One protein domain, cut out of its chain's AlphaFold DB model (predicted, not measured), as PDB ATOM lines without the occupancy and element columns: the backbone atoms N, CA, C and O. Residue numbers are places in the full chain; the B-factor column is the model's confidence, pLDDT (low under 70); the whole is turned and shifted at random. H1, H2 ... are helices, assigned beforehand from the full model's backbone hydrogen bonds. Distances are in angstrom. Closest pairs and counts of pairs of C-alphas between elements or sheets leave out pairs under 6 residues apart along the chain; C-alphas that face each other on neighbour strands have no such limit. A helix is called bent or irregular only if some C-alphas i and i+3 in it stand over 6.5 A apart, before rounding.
ATOM      1  N   GLY A   2     -29.215  -9.302  -3.598       75.12
ATOM      2  CA  GLY A   2     -30.504  -9.985  -3.856       75.12
ATOM      3  C   GLY A   2     -31.014  -9.979  -5.309       75.12
ATOM      4  O   GLY A   2     -31.794 -10.844  -5.689       75.12
ATOM      5  N   ILE A   3     -30.549  -9.041  -6.142       85.94
ATOM      6  CA  ILE A   3     -31.050  -8.865  -7.520       85.94
ATOM      7  C   ILE A   3     -30.670 -10.056  -8.414       85.94
ATOM      8  O   ILE A   3     -31.474 -10.498  -9.227       85.94
ATOM      9  N   GLY A   4     -29.476 -10.628  -8.218       87.12
ATOM     10  CA  GLY A   4     -29.036 -11.810  -8.964       87.12
ATOM     11  C   GLY A   4     -29.892 -13.044  -8.677       87.12
ATOM     12  O   GLY A   4     -30.244 -13.767  -9.602       87.12
ATOM     13  N   LEU A   5     -30.296 -13.245  -7.416       88.38
ATOM     14  CA  LEU A   5     -31.162 -14.360  -7.020       88.38
ATOM     15  C   LEU A   5     -32.564 -14.225  -7.637       88.38
ATOM     16  O   LEU A   5     -33.112 -15.196  -8.152       88.38
ATOM     17  N   LEU A   6     -33.115 -13.008  -7.637       88.81
ATOM     18  CA  LEU A   6     -34.403 -12.698  -8.263       88.81
ATOM     19  C   LEU A   6     -34.393 -12.976  -9.771       88.81
ATOM     20  O   LEU A   6     -35.312 -13.617 -10.279       88.81
ATOM     21  N   LEU A   7     -33.340 -12.555 -10.477       91.06
ATOM     22  CA  LEU A   7     -33.190 -12.832 -11.909       91.06
ATOM     23  C   LEU A   7     -33.073 -14.332 -12.199       91.06
ATOM     24  O   LEU A   7     -33.638 -14.802 -13.183       91.06
ATOM     25  N   LEU A   8     -32.399 -15.091 -11.331       91.94
ATOM     26  CA  LEU A   8     -32.250 -16.540 -11.477       91.94
ATOM     27  C   LEU A   8     -33.599 -17.263 -11.329       91.94
ATOM     28  O   LEU A   8     -33.940 -18.109 -12.151       91.94
ATOM     29  N   ILE A   9     -34.405 -16.880 -10.335       93.81
ATOM     30  CA  ILE A   9     -35.747 -17.448 -10.121       93.81
ATOM     31  C   ILE A   9     -36.660 -17.151 -11.319       93.81
ATOM     32  O   ILE A   9     -37.352 -18.045 -11.807       93.81
ATOM     33  N   ILE A  10     -36.628 -15.915 -11.831       94.81
ATOM     34  CA  ILE A  10     -37.404 -15.525 -13.015       94.81
ATOM     35  C   ILE A  10     -36.938 -16.315 -14.242       94.81
ATOM     36  O   ILE A  10     -37.773 -16.847 -14.970       94.81
ATOM     37  N   ALA A  11     -35.626 -16.443 -14.452       94.00
ATOM     38  CA  ALA A  11     -35.072 -17.194 -15.573       94.00
ATOM     39  C   ALA A  11     -35.523 -18.662 -15.550       94.00
ATOM     40  O   ALA A  11     -36.021 -19.156 -16.559       94.00
ATOM     41  N   VAL A  12     -35.449 -19.331 -14.395       95.31
ATOM     42  CA  VAL A  12     -35.908 -20.722 -14.237       95.31
ATOM     43  C   VAL A  12     -37.407 -20.848 -14.517       95.31
ATOM     44  O   VAL A  12     -37.819 -21.747 -15.251       95.31
ATOM     45  N   GLY A  13     -38.226 -19.930 -13.994       94.25
ATOM     46  CA  GLY A  13     -39.667 -19.915 -14.258       94.25
ATOM     47  C   GLY A  13     -39.993 -19.753 -15.745       94.25
ATOM     48  O   GLY A  13     -40.827 -20.487 -16.281       94.25
ATOM     49  N   VAL A  14     -39.293 -18.845 -16.434       95.06
ATOM     50  CA  VAL A  14     -39.436 -18.638 -17.884       95.06
ATOM     51  C   VAL A  14     -39.005 -19.883 -18.657       95.06
ATOM     52  O   VAL A  14     -39.728 -20.308 -19.557       95.06
ATOM     53  N   THR A  15     -37.880 -20.507 -18.300       92.81
ATOM     54  CA  THR A  15     -37.419 -21.746 -18.938       92.81
ATOM     55  C   THR A  15     -38.462 -22.853 -18.812       92.81
ATOM     56  O   THR A  15     -38.843 -23.442 -19.824       92.81
ATOM     57  N   ILE A  16     -38.984 -23.100 -17.605       93.69
ATOM     58  CA  ILE A  16     -40.017 -24.121 -17.378       93.69
ATOM     59  C   ILE A  16     -41.274 -23.805 -18.192       93.69
ATOM     60  O   ILE A  16     -41.795 -24.695 -18.866       93.69
ATOM     61  N   TYR A  17     -41.733 -22.550 -18.179       93.75
ATOM     62  CA  TYR A  17     -42.909 -22.103 -18.930       93.75
ATOM     63  C   TYR A  17     -42.753 -22.309 -20.441       93.75
ATOM     64  O   TYR A  17     -43.658 -22.828 -21.095       93.75
ATOM     65  N   VAL A  18     -41.605 -21.938 -21.015       91.12
ATOM     66  CA  VAL A  18     -41.330 -22.115 -22.448       91.12
ATOM     67  C   VAL A  18     -41.301 -23.597 -22.814       91.12
ATOM     68  O   VAL A  18     -41.935 -23.983 -23.794       91.12
ATOM     69  N   VAL A  19     -40.636 -24.435 -22.012       87.00
ATOM     70  CA  VAL A  19     -40.569 -25.886 -22.241       87.00
ATOM     71  C   VAL A  19     -41.965 -26.506 -22.188       87.00
ATOM     72  O   VAL A  19     -42.379 -27.146 -23.153       87.00
ATOM     73  N   THR A  20     -42.742 -26.257 -21.127       87.06
ATOM     74  CA  THR A  20     -44.119 -26.784 -21.032       87.06
ATOM     75  C   THR A  20     -44.999 -26.290 -22.171       87.06
ATOM     76  O   THR A  20     -45.726 -27.081 -22.769       87.06
ATOM     77  N   ARG A  21     -44.906 -25.007 -22.532       86.06
ATOM     78  CA  ARG A  21     -45.676 -24.432 -23.639       86.06
ATOM     79  C   ARG A  21     -45.311 -25.054 -24.988       86.06
ATOM     80  O   ARG A  21     -46.208 -25.274 -25.799       86.06
ATOM     81  N   LEU A  22     -44.033 -25.340 -25.235       80.56
ATOM     82  CA  LEU A  22     -43.574 -25.988 -26.468       80.56
ATOM     83  C   LEU A  22     -44.035 -27.447 -26.545       80.56
ATOM     84  O   LEU A  22     -44.583 -27.847 -27.570       80.56
ATOM     85  N   LEU A  23     -43.905 -28.208 -25.453       73.31
ATOM     86  CA  LEU A  23     -44.387 -29.592 -25.377       73.31
ATOM     87  C   LEU A  23     -45.902 -29.688 -25.597       73.31
ATOM     88  O   LEU A  23     -46.356 -30.509 -26.388       73.31
ATOM     89  N   MET A  24     -46.692 -28.804 -24.980       64.00
ATOM     90  CA  MET A  24     -48.151 -28.794 -25.169       64.00
ATOM     91  C   MET A  24     -48.562 -28.427 -26.599       64.00
ATOM     92  O   MET A  24     -49.587 -28.899 -27.095       64.00
ATOM     93  N   ARG A  25     -47.775 -27.578 -27.270       59.75
ATOM     94  CA  ARG A  25     -48.021 -27.196 -28.664       59.75
ATOM     95  C   ARG A  25     -47.717 -28.352 -29.617       59.75
ATOM     96  O   ARG A  25     -48.491 -28.555 -30.544       59.75
ATOM     97  N   LYS A  26     -46.654 -29.115 -29.346       55.12
ATOM     98  CA  LYS A  26     -46.290 -30.328 -30.091       55.12
ATOM     99  C   LYS A  26     -47.363 -31.415 -29.930       55.12
ATOM    100  O   LYS A  26     -47.907 -31.889 -30.920       55.12
ATOM    101  N   TYR A  27     -47.798 -31.659 -28.691       54.66
ATOM    102  CA  TYR A  27     -48.859 -32.623 -28.371       54.66
ATOM    103  C   TYR A  27     -50.202 -32.286 -29.049       54.66
ATOM    104  O   TYR A  27     -50.849 -33.139 -29.640       54.66
ATOM    105  N   ARG A  28     -50.642 -31.018 -29.049       53.56
ATOM    106  CA  ARG A  28     -51.914 -30.644 -29.708       53.56
ATOM    107  C   ARG A  28     -51.907 -30.795 -31.229       53.56
ATOM    108  O   ARG A  28     -52.986 -30.931 -31.803       53.56
ATOM    109  N   VAL A  29     -50.745 -30.690 -31.870       54.41
ATOM    110  CA  VAL A  29     -50.626 -30.745 -33.333       54.41
ATOM    111  C   VAL A  29     -50.415 -32.184 -33.809       54.41
ATOM    112  O   VAL A  29     -51.036 -32.572 -34.793       54.41
ATOM    113  N   GLU A  30     -49.633 -32.989 -33.084       54.53
ATOM    114  CA  GLU A  30     -49.382 -34.395 -33.430       54.53
ATOM    115  C   GLU A  30     -50.499 -35.335 -32.938       54.53
ATOM    116  O   GLU A  30     -50.982 -36.162 -33.712       54.53
ATOM    117  N   ASP A  31     -51.004 -35.188 -31.707       54.19
ATOM    118  CA  ASP A  31     -51.942 -36.171 -31.141       54.19
ATOM    119  C   ASP A  31     -53.389 -35.998 -31.605       54.19
ATOM    120  O   ASP A  31     -54.137 -36.968 -31.622       54.19
ATOM    121  N   GLY A  32     -53.817 -34.809 -32.034       61.66
ATOM    122  CA  GLY A  32     -55.177 -34.601 -32.554       61.66
ATOM    123  C   GLY A  32     -55.536 -35.545 -33.718       61.66
ATOM    124  O   GLY A  32     -56.489 -36.322 -33.609       61.66
ATOM    125  N   PRO A  33     -54.781 -35.523 -34.831       61.75
ATOM    126  CA  PRO A  33     -55.037 -36.401 -35.969       61.75
ATOM    127  C   PRO A  33     -54.719 -37.879 -35.683       61.75
ATOM    128  O   PRO A  33     -55.460 -38.749 -36.146       61.75
ATOM    129  N   LEU A  34     -53.683 -38.178 -34.889       64.31
ATOM    130  CA  LEU A  34     -53.314 -39.548 -34.496       64.31
ATOM    131  C   LEU A  34     -54.371 -40.215 -33.605       64.31
ATOM    132  O   LEU A  34     -54.677 -41.396 -33.782       64.31
ATOM    133  N   LEU A  35     -54.967 -39.469 -32.676       66.19
ATOM    134  CA  LEU A  35     -55.979 -39.972 -31.749       66.19
ATOM    135  C   LEU A  35     -57.308 -40.236 -32.470       66.19
ATOM    136  O   LEU A  35     -57.927 -41.273 -32.241       66.19
ATOM    137  N   ILE A  36     -57.675 -39.390 -33.442       69.19
ATOM    138  CA  ILE A  36     -58.809 -39.636 -34.354       69.19
ATOM    139  C   ILE A  36     -58.557 -40.872 -35.231       69.19
ATOM    140  O   ILE A  36     -59.478 -41.651 -35.498       69.19
ATOM    141  N   LEU A  37     -57.317 -41.070 -35.690       68.94
ATOM    142  CA  LEU A  37     -56.924 -42.265 -36.434       68.94
ATOM    143  C   LEU A  37     -57.099 -43.528 -35.590       68.94
ATOM    144  O   LEU A  37     -57.723 -44.491 -36.020       68.94
ATOM    145  N   LYS A  38     -56.569 -43.509 -34.366       66.19
ATOM    146  CA  LYS A  38     -56.621 -44.649 -33.450       66.19
ATOM    147  C   LYS A  38     -58.057 -44.994 -33.062       66.19
ATOM    148  O   LYS A  38     -58.406 -46.169 -32.996       66.19
ATOM    149  N   GLU A  39     -58.906 -43.984 -32.872       70.81
ATOM    150  CA  GLU A  39     -60.325 -44.187 -32.578       70.81
ATOM    151  C   GLU A  39     -61.074 -44.839 -33.753       70.81
ATOM    152  O   GLU A  39     -61.852 -45.772 -33.549       70.81
ATOM    153  N   ARG A  40     -60.824 -44.400 -34.996       69.00
ATOM    154  CA  ARG A  40     -61.466 -44.995 -36.184       69.00
ATOM    155  C   ARG A  40     -60.971 -46.408 -36.490       69.00
ATOM    156  O   ARG A  40     -61.767 -47.231 -36.941       69.00
ATOM    157  N   TYR A  41     -59.707 -46.698 -36.195       68.31
ATOM    158  CA  TYR A  41     -59.141 -48.041 -36.292       68.31
ATOM    159  C   TYR A  41     -59.767 -48.993 -35.265       68.31
ATOM    160  O   TYR A  41     -60.241 -50.062 -35.630       68.31
ATOM    161  N   ALA A  42     -59.903 -48.566 -34.005       71.19
ATOM    162  CA  ALA A  42     -60.578 -49.356 -32.968       71.19
ATOM    163  C   ALA A  42     -62.067 -49.614 -33.275       71.19
ATOM    164  O   ALA A  42     -62.617 -50.637 -32.875       71.19
ATOM    165  N   LYS A  43     -62.719 -48.704 -34.010       78.25
ATOM    166  CA  LYS A  43     -64.090 -48.875 -34.522       78.25
ATOM    167  C   LYS A  43     -64.175 -49.760 -35.776       78.25
ATOM    168  O   LYS A  43     -65.279 -49.964 -36.272       78.25
ATOM    169  N   GLY A  44     -63.050 -50.244 -36.312       70.81
ATOM    170  CA  GLY A  44     -62.995 -51.072 -37.524       70.81
ATOM    171  C   GLY A  44     -63.386 -50.336 -38.809       70.81
ATOM    172  O   GLY A  44     -63.684 -50.975 -39.812       70.81
ATOM    173  N   GLN A  45     -63.421 -48.997 -38.791       72.00
ATOM    174  CA  GLN A  45     -63.811 -48.183 -39.953       72.00
ATOM    175  C   GLN A  45     -62.665 -47.971 -40.948       72.00
ATOM    176  O   GLN A  45     -62.901 -47.498 -42.055       72.00
ATOM    177  N   ILE A  46     -61.433 -48.275 -40.546       69.69
ATOM    178  CA  ILE A  46     -60.224 -48.163 -41.363       69.69
ATOM    179  C   ILE A  46     -59.369 -49.407 -41.158       69.69
ATOM    180  O   ILE A  46     -59.244 -49.901 -40.039       69.69
ATOM    181  N   ASN A  47     -58.798 -49.891 -42.257       70.06
ATOM    182  CA  ASN A  47     -57.964 -51.086 -42.294       70.06
ATOM    183  C   ASN A  47     -56.534 -50.792 -41.794       70.06
ATOM    184  O   ASN A  47     -56.077 -49.645 -41.838       70.06
ATOM    185  N   ASP A  48     -55.808 -51.830 -41.372       68.88
ATOM    186  CA  ASP A  48     -54.420 -51.747 -40.885       68.88
ATOM    187  C   ASP A  48     -53.479 -51.001 -41.846       68.88
ATOM    188  O   ASP A  48     -52.612 -50.228 -41.426       68.88
ATOM    189  N   GLU A  49     -53.682 -51.184 -43.153       70.94
ATOM    190  CA  GLU A  49     -52.883 -50.548 -44.201       70.94
ATOM    191  C   GLU A  49     -53.087 -49.025 -44.258       70.94
ATOM    192  O   GLU A  49     -52.114 -48.270 -44.334       70.94
ATOM    193  N   GLU A  50     -54.331 -48.545 -44.147       66.94
ATOM    194  CA  GLU A  50     -54.624 -47.105 -44.126       66.94
ATOM    195  C   GLU A  50     -54.119 -46.432 -42.846       66.94
ATOM    196  O   GLU A  50     -53.662 -45.283 -42.881       66.94
ATOM    197  N   PHE A  51     -54.169 -47.146 -41.719       68.75
ATOM    198  CA  PHE A  51     -53.644 -46.664 -40.446       68.75
ATOM    199  C   PHE A  51     -52.125 -46.455 -40.511       68.75
ATOM    200  O   PHE A  51     -51.630 -45.383 -40.148       68.75
ATOM    201  N   ASN A  52     -51.384 -47.438 -41.033       68.00
ATOM    202  CA  ASN A  52     -49.932 -47.336 -41.178       68.00
ATOM    203  C   ASN A  52     -49.510 -46.264 -42.188       68.00
ATOM    204  O   ASN A  52     -48.527 -45.560 -41.953       68.00
ATOM    205  N   HIS A  53     -50.260 -46.086 -43.276       71.12
ATOM    206  CA  HIS A  53     -49.933 -45.082 -44.287       71.12
ATOM    207  C   HIS A  53     -50.120 -43.649 -43.760       71.12
ATOM    208  O   HIS A  53     -49.247 -42.801 -43.933       71.12
ATOM    209  N   LYS A  54     -51.218 -43.387 -43.037       67.25
ATOM    210  CA  LYS A  54     -51.478 -42.077 -42.417       67.25
ATOM    211  C   LYS A  54     -50.579 -41.798 -41.210       67.25
ATOM    212  O   LYS A  54     -50.237 -40.643 -40.996       67.25
ATOM    213  N   ARG A  55     -50.150 -42.824 -40.459       66.31
ATOM    214  CA  ARG A  55     -49.099 -42.669 -39.434       66.31
ATOM    215  C   ARG A  55     -47.788 -42.178 -40.036       66.31
ATOM    216  O   ARG A  55     -47.173 -41.290 -39.467       66.31
ATOM    217  N   LYS A  56     -47.380 -42.741 -41.175       66.62
ATOM    218  CA  LYS A  56     -46.133 -42.368 -41.854       66.62
ATOM    219  C   LYS A  56     -46.142 -40.928 -42.375       66.62
ATOM    220  O   LYS A  56     -45.109 -40.289 -42.358       66.62
ATOM    221  N   LEU A  57     -47.305 -40.429 -42.793       66.38
ATOM    222  CA  LEU A  57     -47.494 -39.045 -43.249       66.38
ATOM    223  C   LEU A  57     -47.543 -38.007 -42.116       66.38
ATOM    224  O   LEU A  57     -47.529 -36.818 -42.399       66.38
ATOM    225  N   LEU A  58     -47.706 -38.441 -40.863       61.69
ATOM    226  CA  LEU A  58     -47.747 -37.564 -39.686       61.69
ATOM    227  C   LEU A  58     -46.408 -37.525 -38.933       61.69
ATOM    228  O   LEU A  58     -46.240 -36.672 -38.067       61.69
ATOM    229  N   ASP A  59     -45.507 -38.466 -39.225       58.25
ATOM    230  CA  ASP A  59     -44.166 -38.581 -38.631       58.25
ATOM    231  C   ASP A  59     -43.085 -37.868 -39.480       58.25
ATOM    232  O   ASP A  59     -41.985 -37.639 -38.980       58.25
ATOM    233  N   ASP A  60     -43.415 -37.501 -40.728       45.25
ATOM    234  CA  ASP A  60     -42.602 -36.731 -41.696       45.25
ATOM    235  C   ASP A  60     -43.052 -35.254 -41.727       45.25
ATOM    236  O   ASP A  60     -42.180 -34.353 -41.689       45.25
TER     237      ASP A  60
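This is residues 2 to 60 of the 60 residues of the protein "SHOCT domain-containing protein" of Paenibacillus sp. FSL A5-0031 (UniProt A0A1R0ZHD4). One long helix, H1, bends near its far end, and a short second helix, H2, folds back beside its last arm, H1b, to make a small helical hairpin at one end of a rod. The long arm H1a makes most of the length, and residues 2 to 28 of it stick out free of the rest. The printed part has 59 residues with two named helices, H1 then H2, and no named strand; the class is all helix. The whole is extended, with a radius of gyration of the C-alphas of 19.6 A and spans of 63 by 22 by 10 A.

By its hydrogen bonds H1, residues 2 to 42, was assigned as one helix, but it is bent: C-alphas 30 and 33 are 6.5 A apart. Its arms H1a, residues 2 to 30, and H1b, residues 33 to 42, stand at a steep tilt of 44 degrees. A tight link of 5 residues joins H1 to H2, residues 48 to 59. H1b and H2 touch and form a helical hairpin, running opposite ways at a shallow tilt of 12 degrees; their closest C-alphas, of Leu 37 and Phe 51, are 6.8 A apart. H1a and H2 are close but not clearly touching, the closest C-alphas being those of Glu 30 and Leu 58, 7.2 A apart. In H1a, H1b and H2 every O i to N i+4 pair is within hydrogen-bond range.

H1a begins at C-alpha 2 (-30.504, -9.985, -3.856) and measures 42.7 A from first to last C-alpha. H1b measures 14.4 A, from C-alpha 33 (-55.037, -36.401, -35.969) to C-alpha 42. H2 measures 16.8 A and ends at C-alpha 59 (-44.166, -38.581, -38.631).

The two C-alphas farthest apart, of Gly 2 and Asn 47, are 62.6 A apart. The printed part has no cut. Mean pLDDT of the printed part is 73.8, and 29 residues are under 70, among them residues 24 to 38 and 54 to 60.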